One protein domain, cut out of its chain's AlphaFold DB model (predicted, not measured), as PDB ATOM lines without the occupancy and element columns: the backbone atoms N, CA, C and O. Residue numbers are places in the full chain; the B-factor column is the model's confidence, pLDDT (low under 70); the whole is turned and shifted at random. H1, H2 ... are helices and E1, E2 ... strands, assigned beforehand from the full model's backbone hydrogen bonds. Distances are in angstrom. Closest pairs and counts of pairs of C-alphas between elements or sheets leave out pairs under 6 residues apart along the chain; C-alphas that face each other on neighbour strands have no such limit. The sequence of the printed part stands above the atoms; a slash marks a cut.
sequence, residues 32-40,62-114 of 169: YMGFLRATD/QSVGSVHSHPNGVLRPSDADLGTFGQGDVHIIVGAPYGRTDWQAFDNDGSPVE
ATOM      1  N   TYR A  32     157.545 147.795 151.846       93.12
ATOM      2  CA  TYR A  32     156.500 146.799 151.657       93.12
ATOM      3  C   TYR A  32     157.041 145.402 151.982       93.12
ATOM      4  O   TYR A  32     158.198 145.113 151.685       93.12
ATOM      5  N   MET A  33     156.202 144.532 152.553       92.25
ATOM      6  CA  MET A  33     156.509 143.126 152.846       92.25
ATOM      7  C   MET A  33     155.262 142.272 152.584       92.25
ATOM      8  O   MET A  33     154.162 142.635 153.009       92.25
ATOM      9  N   GLY A  34     155.429 141.125 151.932       90.00
ATOM     10  CA  GLY A  34     154.361 140.183 151.618       90.00
ATOM     11  C   GLY A  34     154.850 138.741 151.490       90.00
ATOM     12  O   GLY A  34     156.050 138.460 151.461       90.00
ATOM     13  N   PHE A  35     153.893 137.819 151.403       89.62
ATOM     14  CA  PHE A  35     154.126 136.390 151.208       89.62
ATOM     15  C   PHE A  35     153.645 135.960 149.823       89.62
ATOM     16  O   PHE A  35     152.605 136.421 149.354       89.62
ATOM     17  N   LEU A  36     154.401 135.076 149.175       88.06
ATOM     18  CA  LEU A  36     154.093 134.561 147.844       88.06
ATOM     19  C   LEU A  36     153.443 133.188 147.947       88.06
ATOM     20  O   LEU A  36     153.880 132.332 148.715       88.06
ATOM     21  N   ARG A  37     152.436 132.946 147.111       84.44
ATOM     22  CA  ARG A  37     151.739 131.663 147.004       84.44
ATOM     23  C   ARG A  37     151.811 131.172 145.564       84.44
ATOM     24  O   ARG A  37     151.574 131.946 144.641       84.44
ATOM     25  N   ALA A  38     152.110 129.889 145.373       83.38
ATOM     26  CA  ALA A  38     152.083 129.261 144.055       83.38
ATOM     27  C   ALA A  38     150.795 128.463 143.843       83.38
ATOM     28  O   ALA A  38     150.199 127.930 144.781       83.38
ATOM     29  N   THR A  39     150.399 128.361 142.577       76.06
ATOM     30  CA  THR A  39     149.312 127.496 142.120       76.06
ATOM     31  C   THR A  39     149.851 126.553 141.053       76.06
ATOM     32  O   THR A  39     150.672 126.946 140.227       76.06
ATOM     33  N   ASP A  40     149.382 125.307 141.069       70.12
ATOM     34  CA  ASP A  40     149.760 124.308 140.075       70.12
ATOM     35  C   ASP A  40     149.195 124.657 138.684       70.12
ATOM     36  O   ASP A  40     148.012 124.987 138.534       70.12
ATOM     37  N   GLN A  62     151.197 126.333 150.939       56.28
ATOM     38  CA  GLN A  62     152.356 126.826 151.649       56.28
ATOM     39  C   GLN A  62     152.837 128.065 150.913       56.28
ATOM     40  O   GLN A  62     152.876 128.099 149.680       56.28
ATOM     41  N   SER A  63     153.154 129.093 151.692       72.00
ATOM     42  CA  SER A  63     153.897 130.234 151.188       72.00
ATOM     43  C   SER A  63     155.153 129.700 150.503       72.00
ATOM     44  O   SER A  63     155.956 129.026 151.145       72.00
ATOM     45  N   VAL A  64     155.302 129.956 149.204       86.75
ATOM     46  CA  VAL A  64     156.489 129.546 148.431       86.75
ATOM     47  C   VAL A  64     157.661 130.495 148.650       86.75
ATOM     48  O   VAL A  64     158.783 130.192 148.264       86.75
ATOM     49  N   GLY A  65     157.412 131.617 149.319       89.56
ATOM     50  CA  GLY A  65     158.432 132.450 149.931       89.56
ATOM     51  C   GLY A  65     157.924 133.858 150.171       89.56
ATOM     52  O   GLY A  65     156.756 134.026 150.536       89.56
ATOM     53  N   SER A  66     158.778 134.865 150.019       91.38
ATOM     54  CA  SER A  66     158.461 136.235 150.434       91.38
ATOM     55  C   SER A  66     158.754 137.268 149.360       91.38
ATOM     56  O   SER A  66     159.491 137.023 148.409       91.38
ATOM     57  N   VAL A  67     158.188 138.456 149.536       94.75
ATOM     58  CA  VAL A  67     158.528 139.631 148.745       94.75
ATOM     59  C   VAL A  67     158.645 140.857 149.630       94.75
ATOM     60  O   VAL A  67     157.842 141.027 150.547       94.75
ATOM     61  N   HIS A  68     159.614 141.723 149.356       95.88
ATOM     62  CA  HIS A  68     159.715 143.017 150.020       95.88
ATOM     63  C   HIS A  68     160.328 144.089 149.129       95.88
ATOM     64  O   HIS A  68     160.881 143.800 148.066       95.88
ATOM     65  N   SER A  69     160.192 145.349 149.543       96.19
ATOM     66  CA  SER A  69     160.645 146.490 148.750       96.19
ATOM     67  C   SER A  69     161.796 147.248 149.396       96.19
ATOM     68  O   SER A  69     161.699 147.615 150.563       96.19
ATOM     69  N   HIS A  70     162.787 147.637 148.604       97.62
ATOM     70  CA  HIS A  70     163.864 148.531 149.000       97.62
ATOM     71  C   HIS A  70     163.636 149.957 148.453       97.62
ATOM     72  O   HIS A  70     163.816 150.206 147.254       97.62
ATOM     73  N   PRO A  71     163.305 150.949 149.305       94.19
ATOM     74  CA  PRO A  71     163.069 152.331 148.875       94.19
ATOM     75  C   PRO A  71     164.332 153.025 148.341       94.19
ATOM     76  O   PRO A  71     164.237 154.059 147.687       94.19
ATOM     77  N   ASN A  72     165.520 152.465 148.596       94.62
ATOM     78  CA  ASN A  72     166.792 152.957 148.062       94.62
ATOM     79  C   ASN A  72     167.108 152.445 146.637       94.62
ATOM     80  O   ASN A  72     168.105 152.876 146.061       94.62
ATOM     81  N   GLY A  73     166.295 151.532 146.090       93.88
ATOM     82  CA  GLY A  73     166.466 150.960 144.750       93.88
ATOM     83  C   GLY A  73     167.497 149.833 144.627       93.88
ATOM     84  O   GLY A  73     167.685 149.285 143.545       93.88
ATOM     85  N   VAL A  74     168.182 149.455 145.706       96.75
ATOM     86  CA  VAL A  74     169.166 148.368 145.676       96.75
ATOM     87  C   VAL A  74     168.436 147.032 145.687       96.75
ATOM     88  O   VAL A  74     167.774 146.715 146.659       96.75
ATOM     89  N   LEU A  75     168.604 146.203 144.658       96.06
ATOM     90  CA  LEU A  75     167.948 144.885 144.587       96.06
ATOM     91  C   LEU A  75     168.695 143.774 145.335       96.06
ATOM     92  O   LEU A  75     168.252 142.634 145.355       96.06
ATOM     93  N   ARG A  76     169.857 144.076 145.915       95.44
ATOM     94  CA  ARG A  76     170.679 143.092 146.620       95.44
ATOM     95  C   ARG A  76     170.152 142.877 148.048       95.44
ATOM     96  O   ARG A  76     169.972 143.880 148.740       95.44
ATOM     97  N   PRO A  77     170.006 141.623 148.517       93.94
ATOM     98  CA  PRO A  77     169.653 141.348 149.904       93.94
ATOM     99  C   PRO A  77     170.756 141.811 150.864       93.94
ATOM    100  O   PRO A  77     171.955 141.688 150.583       93.94
ATOM    101  N   SER A  78     170.336 142.339 152.007       90.75
ATOM    102  CA  SER A  78     171.151 142.586 153.194       90.75
ATOM    103  C   SER A  78     171.243 141.335 154.076       90.75
ATOM    104  O   SER A  78     170.474 140.389 153.916       90.75
ATOM    105  N   ASP A  79     172.141 141.334 155.066       91.50
ATOM    106  CA  ASP A  79     172.232 140.236 156.041       91.50
ATOM    107  C   ASP A  79     170.925 140.024 156.833       91.50
ATOM    108  O   ASP A  79     170.621 138.906 157.248       91.50
ATOM    109  N   ALA A  80     170.132 141.086 157.033       88.38
ATOM    110  CA  ALA A  80     168.828 140.997 157.689       88.38
ATOM    111  C   ALA A  80     167.783 140.305 156.798       88.38
ATOM    112  O   ALA A  80     166.987 139.503 157.292       88.38
ATOM    113  N   ASP A  81     167.829 140.562 155.489       88.88
ATOM    114  CA  ASP A  81     166.950 139.916 154.510       88.88
ATOM    115  C   ASP A  81     167.242 138.417 154.439       88.88
ATOM    116  O   ASP A  81     166.328 137.604 154.561       88.88
ATOM    117  N   LEU A  82     168.526 138.044 154.373       88.69
ATOM    118  CA  LEU A  82     168.961 136.641 154.381       88.69
ATOM    119  C   LEU A  82     168.492 135.896 155.639       88.69
ATOM    120  O   LEU A  82     168.107 134.732 155.567       88.69
ATOM    121  N   GLY A  83     168.461 136.571 156.792       84.81
ATOM    122  CA  GLY A  83     167.899 136.008 158.024       84.81
ATOM    123  C   GLY A  83     166.401 135.683 157.932       84.81
ATOM    124  O   GLY A  83     165.916 134.824 158.668       84.81
ATOM    125  N   THR A  84     165.678 136.335 157.020       80.88
ATOM    126  CA  THR A  84     164.242 136.134 156.767       80.88
ATOM    127  C   THR A  84     163.991 135.119 155.644       80.88
ATOM    128  O   THR A  84     162.925 134.506 155.606       80.88
ATOM    129  N   PHE A  85     164.987 134.857 154.789       83.19
ATOM    130  CA  PHE A  85     164.895 133.907 153.672       83.19
ATOM    131  C   PHE A  85     164.803 132.430 154.108       83.19
ATOM    132  O   PHE A  85     164.617 131.541 153.299       83.19
ATOM    133  N   GLY A  86     164.882 132.110 155.402       67.25
ATOM    134  CA  GLY A  86     164.807 130.715 155.862       67.25
ATOM    135  C   GLY A  86     163.455 130.008 155.648       67.25
ATOM    136  O   GLY A  86     163.353 128.819 155.946       67.25
ATOM    137  N   GLN A  87     162.407 130.711 155.201       69.06
ATOM    138  CA  GLN A  87     161.058 130.165 155.012       69.06
ATOM    139  C   GLN A  87     160.576 130.362 153.569       69.06
ATOM    140  O   GLN A  87     160.156 131.457 153.198       69.06
ATOM    141  N   GLY A  88     160.572 129.281 152.789       75.62
ATOM    142  CA  GLY A  88     160.180 129.278 151.380       75.62
ATOM    143  C   GLY A  88     161.302 128.779 150.476       75.62
ATOM    144  O   GLY A  88     162.342 128.324 150.950       75.62
ATOM    145  N   ASP A  89     161.052 128.832 149.173       83.88
ATOM    146  CA  ASP A  89     162.000 128.460 148.122       83.88
ATOM    147  C   ASP A  89     162.449 129.680 147.296       83.88
ATOM    148  O   ASP A  89     163.458 129.603 146.594       83.88
ATOM    149  N   VAL A  90     161.703 130.797 147.343       90.38
ATOM    150  CA  VAL A  90     162.003 131.998 146.553       90.38
ATOM    151  C   VAL A  90     161.682 133.309 147.269       90.38
ATOM    152  O   VAL A  90     160.610 133.490 147.843       90.38
ATOM    153  N   HIS A  91     162.587 134.276 147.167       93.81
ATOM    154  CA  HIS A  91     162.452 135.588 147.793       93.81
ATOM    155  C   HIS A  91     162.629 136.694 146.763       93.81
ATOM    156  O   HIS A  91     163.646 136.752 146.079       93.81
ATOM    157  N   ILE A  92     161.638 137.572 146.633       95.31
ATOM    158  CA  ILE A  92     161.654 138.667 145.663       95.31
ATOM    159  C   ILE A  92     161.978 139.979 146.372       95.31
ATOM    160  O   ILE A  92     161.341 140.339 147.357       95.31
ATOM    161  N   ILE A  93     162.929 140.727 145.827       97.19
ATOM    162  CA  ILE A  93     163.190 142.110 146.224       97.19
ATOM    163  C   ILE A  93     162.789 143.007 145.066       97.19
ATOM    164  O   ILE A  93     163.243 142.796 143.943       97.19
ATOM    165  N   VAL A  94     161.971 144.020 145.340       97.62
ATOM    166  CA  VAL A  94     161.676 145.105 144.395       97.62
ATOM    167  C   VAL A  94     162.325 146.405 144.856       97.62
ATOM    168  O   VAL A  94     162.441 146.653 146.050       97.62
ATOM    169  N   GLY A  95     162.768 147.253 143.937       97.06
ATOM    170  CA  GLY A  95     163.498 148.480 144.256       97.06
ATOM    171  C   GLY A  95     162.849 149.710 143.640       97.06
ATOM    172  O   GLY A  95     162.297 149.635 142.549       97.06
ATOM    173  N   ALA A  96     162.946 150.864 144.305       95.88
ATOM    174  CA  ALA A  96     162.637 152.144 143.665       95.88
ATOM    175  C   ALA A  96     163.494 152.329 142.384       95.88
ATOM    176  O   ALA A  96     164.689 152.026 142.421       95.88
ATOM    177  N   PRO A  97     162.944 152.849 141.269       97.31
ATOM    178  CA  PRO A  97     161.644 153.511 141.128       97.31
ATOM    179  C   PRO A  97     160.455 152.578 140.810       97.31
ATOM    180  O   PRO A  97     159.447 153.058 140.302       97.31
ATOM    181  N   TYR A  98     160.546 151.281 141.117       95.56
ATOM    182  CA  TYR A  98     159.470 150.287 140.969       95.56
ATOM    183  C   TYR A  98     158.990 150.094 139.523       95.56
ATOM    184  O   TYR A  98     157.829 149.787 139.254       95.56
ATOM    185  N   GLY A  99     159.896 150.259 138.563       95.38
ATOM    186  CA  GLY A  99     159.669 149.916 137.171       95.38
ATOM    187  C   GLY A  99     159.559 148.407 136.953       95.38
ATOM    188  O   GLY A  99     159.907 147.582 137.795       95.38
ATOM    189  N   ARG A 100     159.114 148.025 135.752       93.88
ATOM    190  CA  ARG A 100     158.858 146.620 135.365       93.88
ATOM    191  C   ARG A 100     160.065 145.684 135.505       93.88
ATOM    192  O   ARG A 100     159.889 144.471 135.547       93.88
ATOM    193  N   THR A 101     161.271 146.238 135.532       95.06
ATOM    194  CA  THR A 101     162.540 145.506 135.651       95.06
ATOM    195  C   THR A 101     163.230 145.725 136.994       95.06
ATOM    196  O   THR A 101     164.314 145.192 137.201       95.06
ATOM    197  N   ASP A 102     162.643 146.512 137.896       96.94
ATOM    198  CA  ASP A 102     163.268 146.887 139.166       96.94
ATOM    199  C   ASP A 102     162.948 145.851 140.250       96.94
ATOM    200  O   ASP A 102     162.434 146.165 141.323       96.94
ATOM    201  N   TRP A 103     163.224 144.586 139.939       98.00
ATOM    202  CA  TRP A 103     163.016 143.459 140.835       98.00
ATOM    203  C   TRP A 103     164.004 142.327 140.554       98.00
ATOM    204  O   TRP A 103     164.531 142.203 139.451       98.00
ATOM    205  N   GLN A 104     164.259 141.501 141.564       97.19
ATOM    206  CA  GLN A 104     165.097 140.312 141.452       97.19
ATOM    207  C   GLN A 104     164.598 139.231 142.413       97.19
ATOM    208  O   GLN A 104     164.242 139.529 143.552       97.19
ATOM    209  N   ALA A 105     164.600 137.980 141.955       95.50
ATOM    210  CA  ALA A 105     164.341 136.815 142.792       95.50
ATOM    211  C   ALA A 105     165.646 136.185 143.293       95.50
ATOM    212  O   ALA A 105     166.670 136.221 142.603       95.50
ATOM    213  N   PHE A 106     165.588 135.587 144.477       94.38
ATOM    214  CA  PHE A 106     166.701 134.946 145.160       94.38
ATOM    215  C   PHE A 106     166.274 133.613 145.767       94.38
ATOM    216  O   PHE A 106     165.112 133.445 146.138       94.38
ATOM    217  N   ASP A 107     167.223 132.689 145.890       91.81
ATOM    218  CA  ASP A 107     167.076 131.501 146.731       91.81
ATOM    219  C   ASP A 107     167.383 131.813 148.210       91.81
ATOM    220  O   ASP A 107     167.716 132.943 148.581       91.81
ATOM    221  N   ASN A 108     167.294 130.789 149.060       90.19
ATOM    222  CA  ASN A 108     167.522 130.898 150.504       90.19
ATOM    223  C   ASN A 108     168.959 131.307 150.880       90.19
ATOM    224  O   ASN A 108     169.186 131.806 151.981       90.19
ATOM    225  N   ASP A 109     169.926 131.120 149.977       90.62
ATOM    226  CA  ASP A 109     171.321 131.532 150.159       90.62
ATOM    227  C   ASP A 109     171.568 132.977 149.671       90.62
ATOM    228  O   ASP A 109     172.672 133.511 149.811       90.62
ATOM    229  N   GLY A 110     170.552 133.630 149.096       91.12
ATOM    230  CA  GLY A 110     170.670 134.954 148.489       91.12
ATOM    231  C   GLY A 110     171.294 134.934 147.096       91.12
ATOM    232  O   GLY A 110     171.742 135.979 146.607       91.12
ATOM    233  N   SER A 111     171.355 133.769 146.449       93.25
ATOM    234  CA  SER A 111     171.815 133.656 145.068       93.25
ATOM    235  C   SER A 111     170.688 134.069 144.119       93.25
ATOM    236  O   SER A 111     169.547 133.656 144.322       93.25
ATOM    237  N   PRO A 112     170.966 134.878 143.078       93.94
ATOM    238  CA  PRO A 112     169.951 135.266 142.106       93.94
ATOM    239  C   PRO A 112     169.339 134.053 141.399       93.94
ATOM    240  O   PRO A 112     170.066 133.190 140.902       93.94
ATOM    241  N   VAL A 113     168.013 134.038 141.305       91.06
ATOM    242  CA  VAL A 113     167.223 133.057 140.554       91.06
ATOM    243  C   VAL A 113     166.504 133.776 139.416       91.06
ATOM    244  O   VAL A 113     165.989 134.881 139.591       91.06
ATOM    245  N   GLU A 114     166.478 133.157 138.239       90.19
ATOM    246  CA  GLU A 114     165.697 133.649 137.104       90.19
ATOM    247  C   GLU A 114     164.246 133.170 137.242       90.19
ATOM    248  O   GLU A 114     163.994 131.978 137.406       90.19
TER     249      GLU A 114
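Overview. This is residues 32 to 40 and 62 to 114 of the 169 residues of the protein "Proteasome protein" of Halobacteriales archaeon QH_6_66_25 (UniProt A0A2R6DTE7). One twisted sheet of four strands, E1 E2 E3 E4 in order across it, makes the body; a short helix, H1, only grazes it. The printed part has 62 residues, 29 of them, under half, in named elements: E1, E2, H1, E3, E4 along the chain. The sheet and class are mixed; the whole is compact, radius of gyration of the C-alphas 11.0 A, spanning 30 by 26 by 21 A.

Arrangement. E1, residues 33 to 37, is antiparallel to E2, residues 63 to 70; N 34 and O 67 are 2.8 A apart, within hydrogen-bond range. H1, residues 79 to 84, has every O i to N i+4 pair within range. E2, H1 and E3, residues 90 to 95, form a strand-helix-strand unit, parallel neighbour strands with a helix between, its crossover right-handed; N 92 and O 66 are 2.8 A apart. E3 and E4, residues 103 to 106, form an antiparallel hairpin; N 106 and O 91 are 2.8 A apart.

Along the chain. E1 begins at C-alpha 33 (156.509, 143.126, 152.846) and is 13.7 A long, E2 21.0 A, H1 9.0 A, E3 16.7 A. E4, 10.2 A, ends at C-alpha 106 (166.701, 134.946, 145.160).

Size, cuts and confidence. Residues 41 to 61 are not printed; C-alphas 40 and 62 are 12.1 A apart. Residues 62, 86 and 87 have pLDDT under 70.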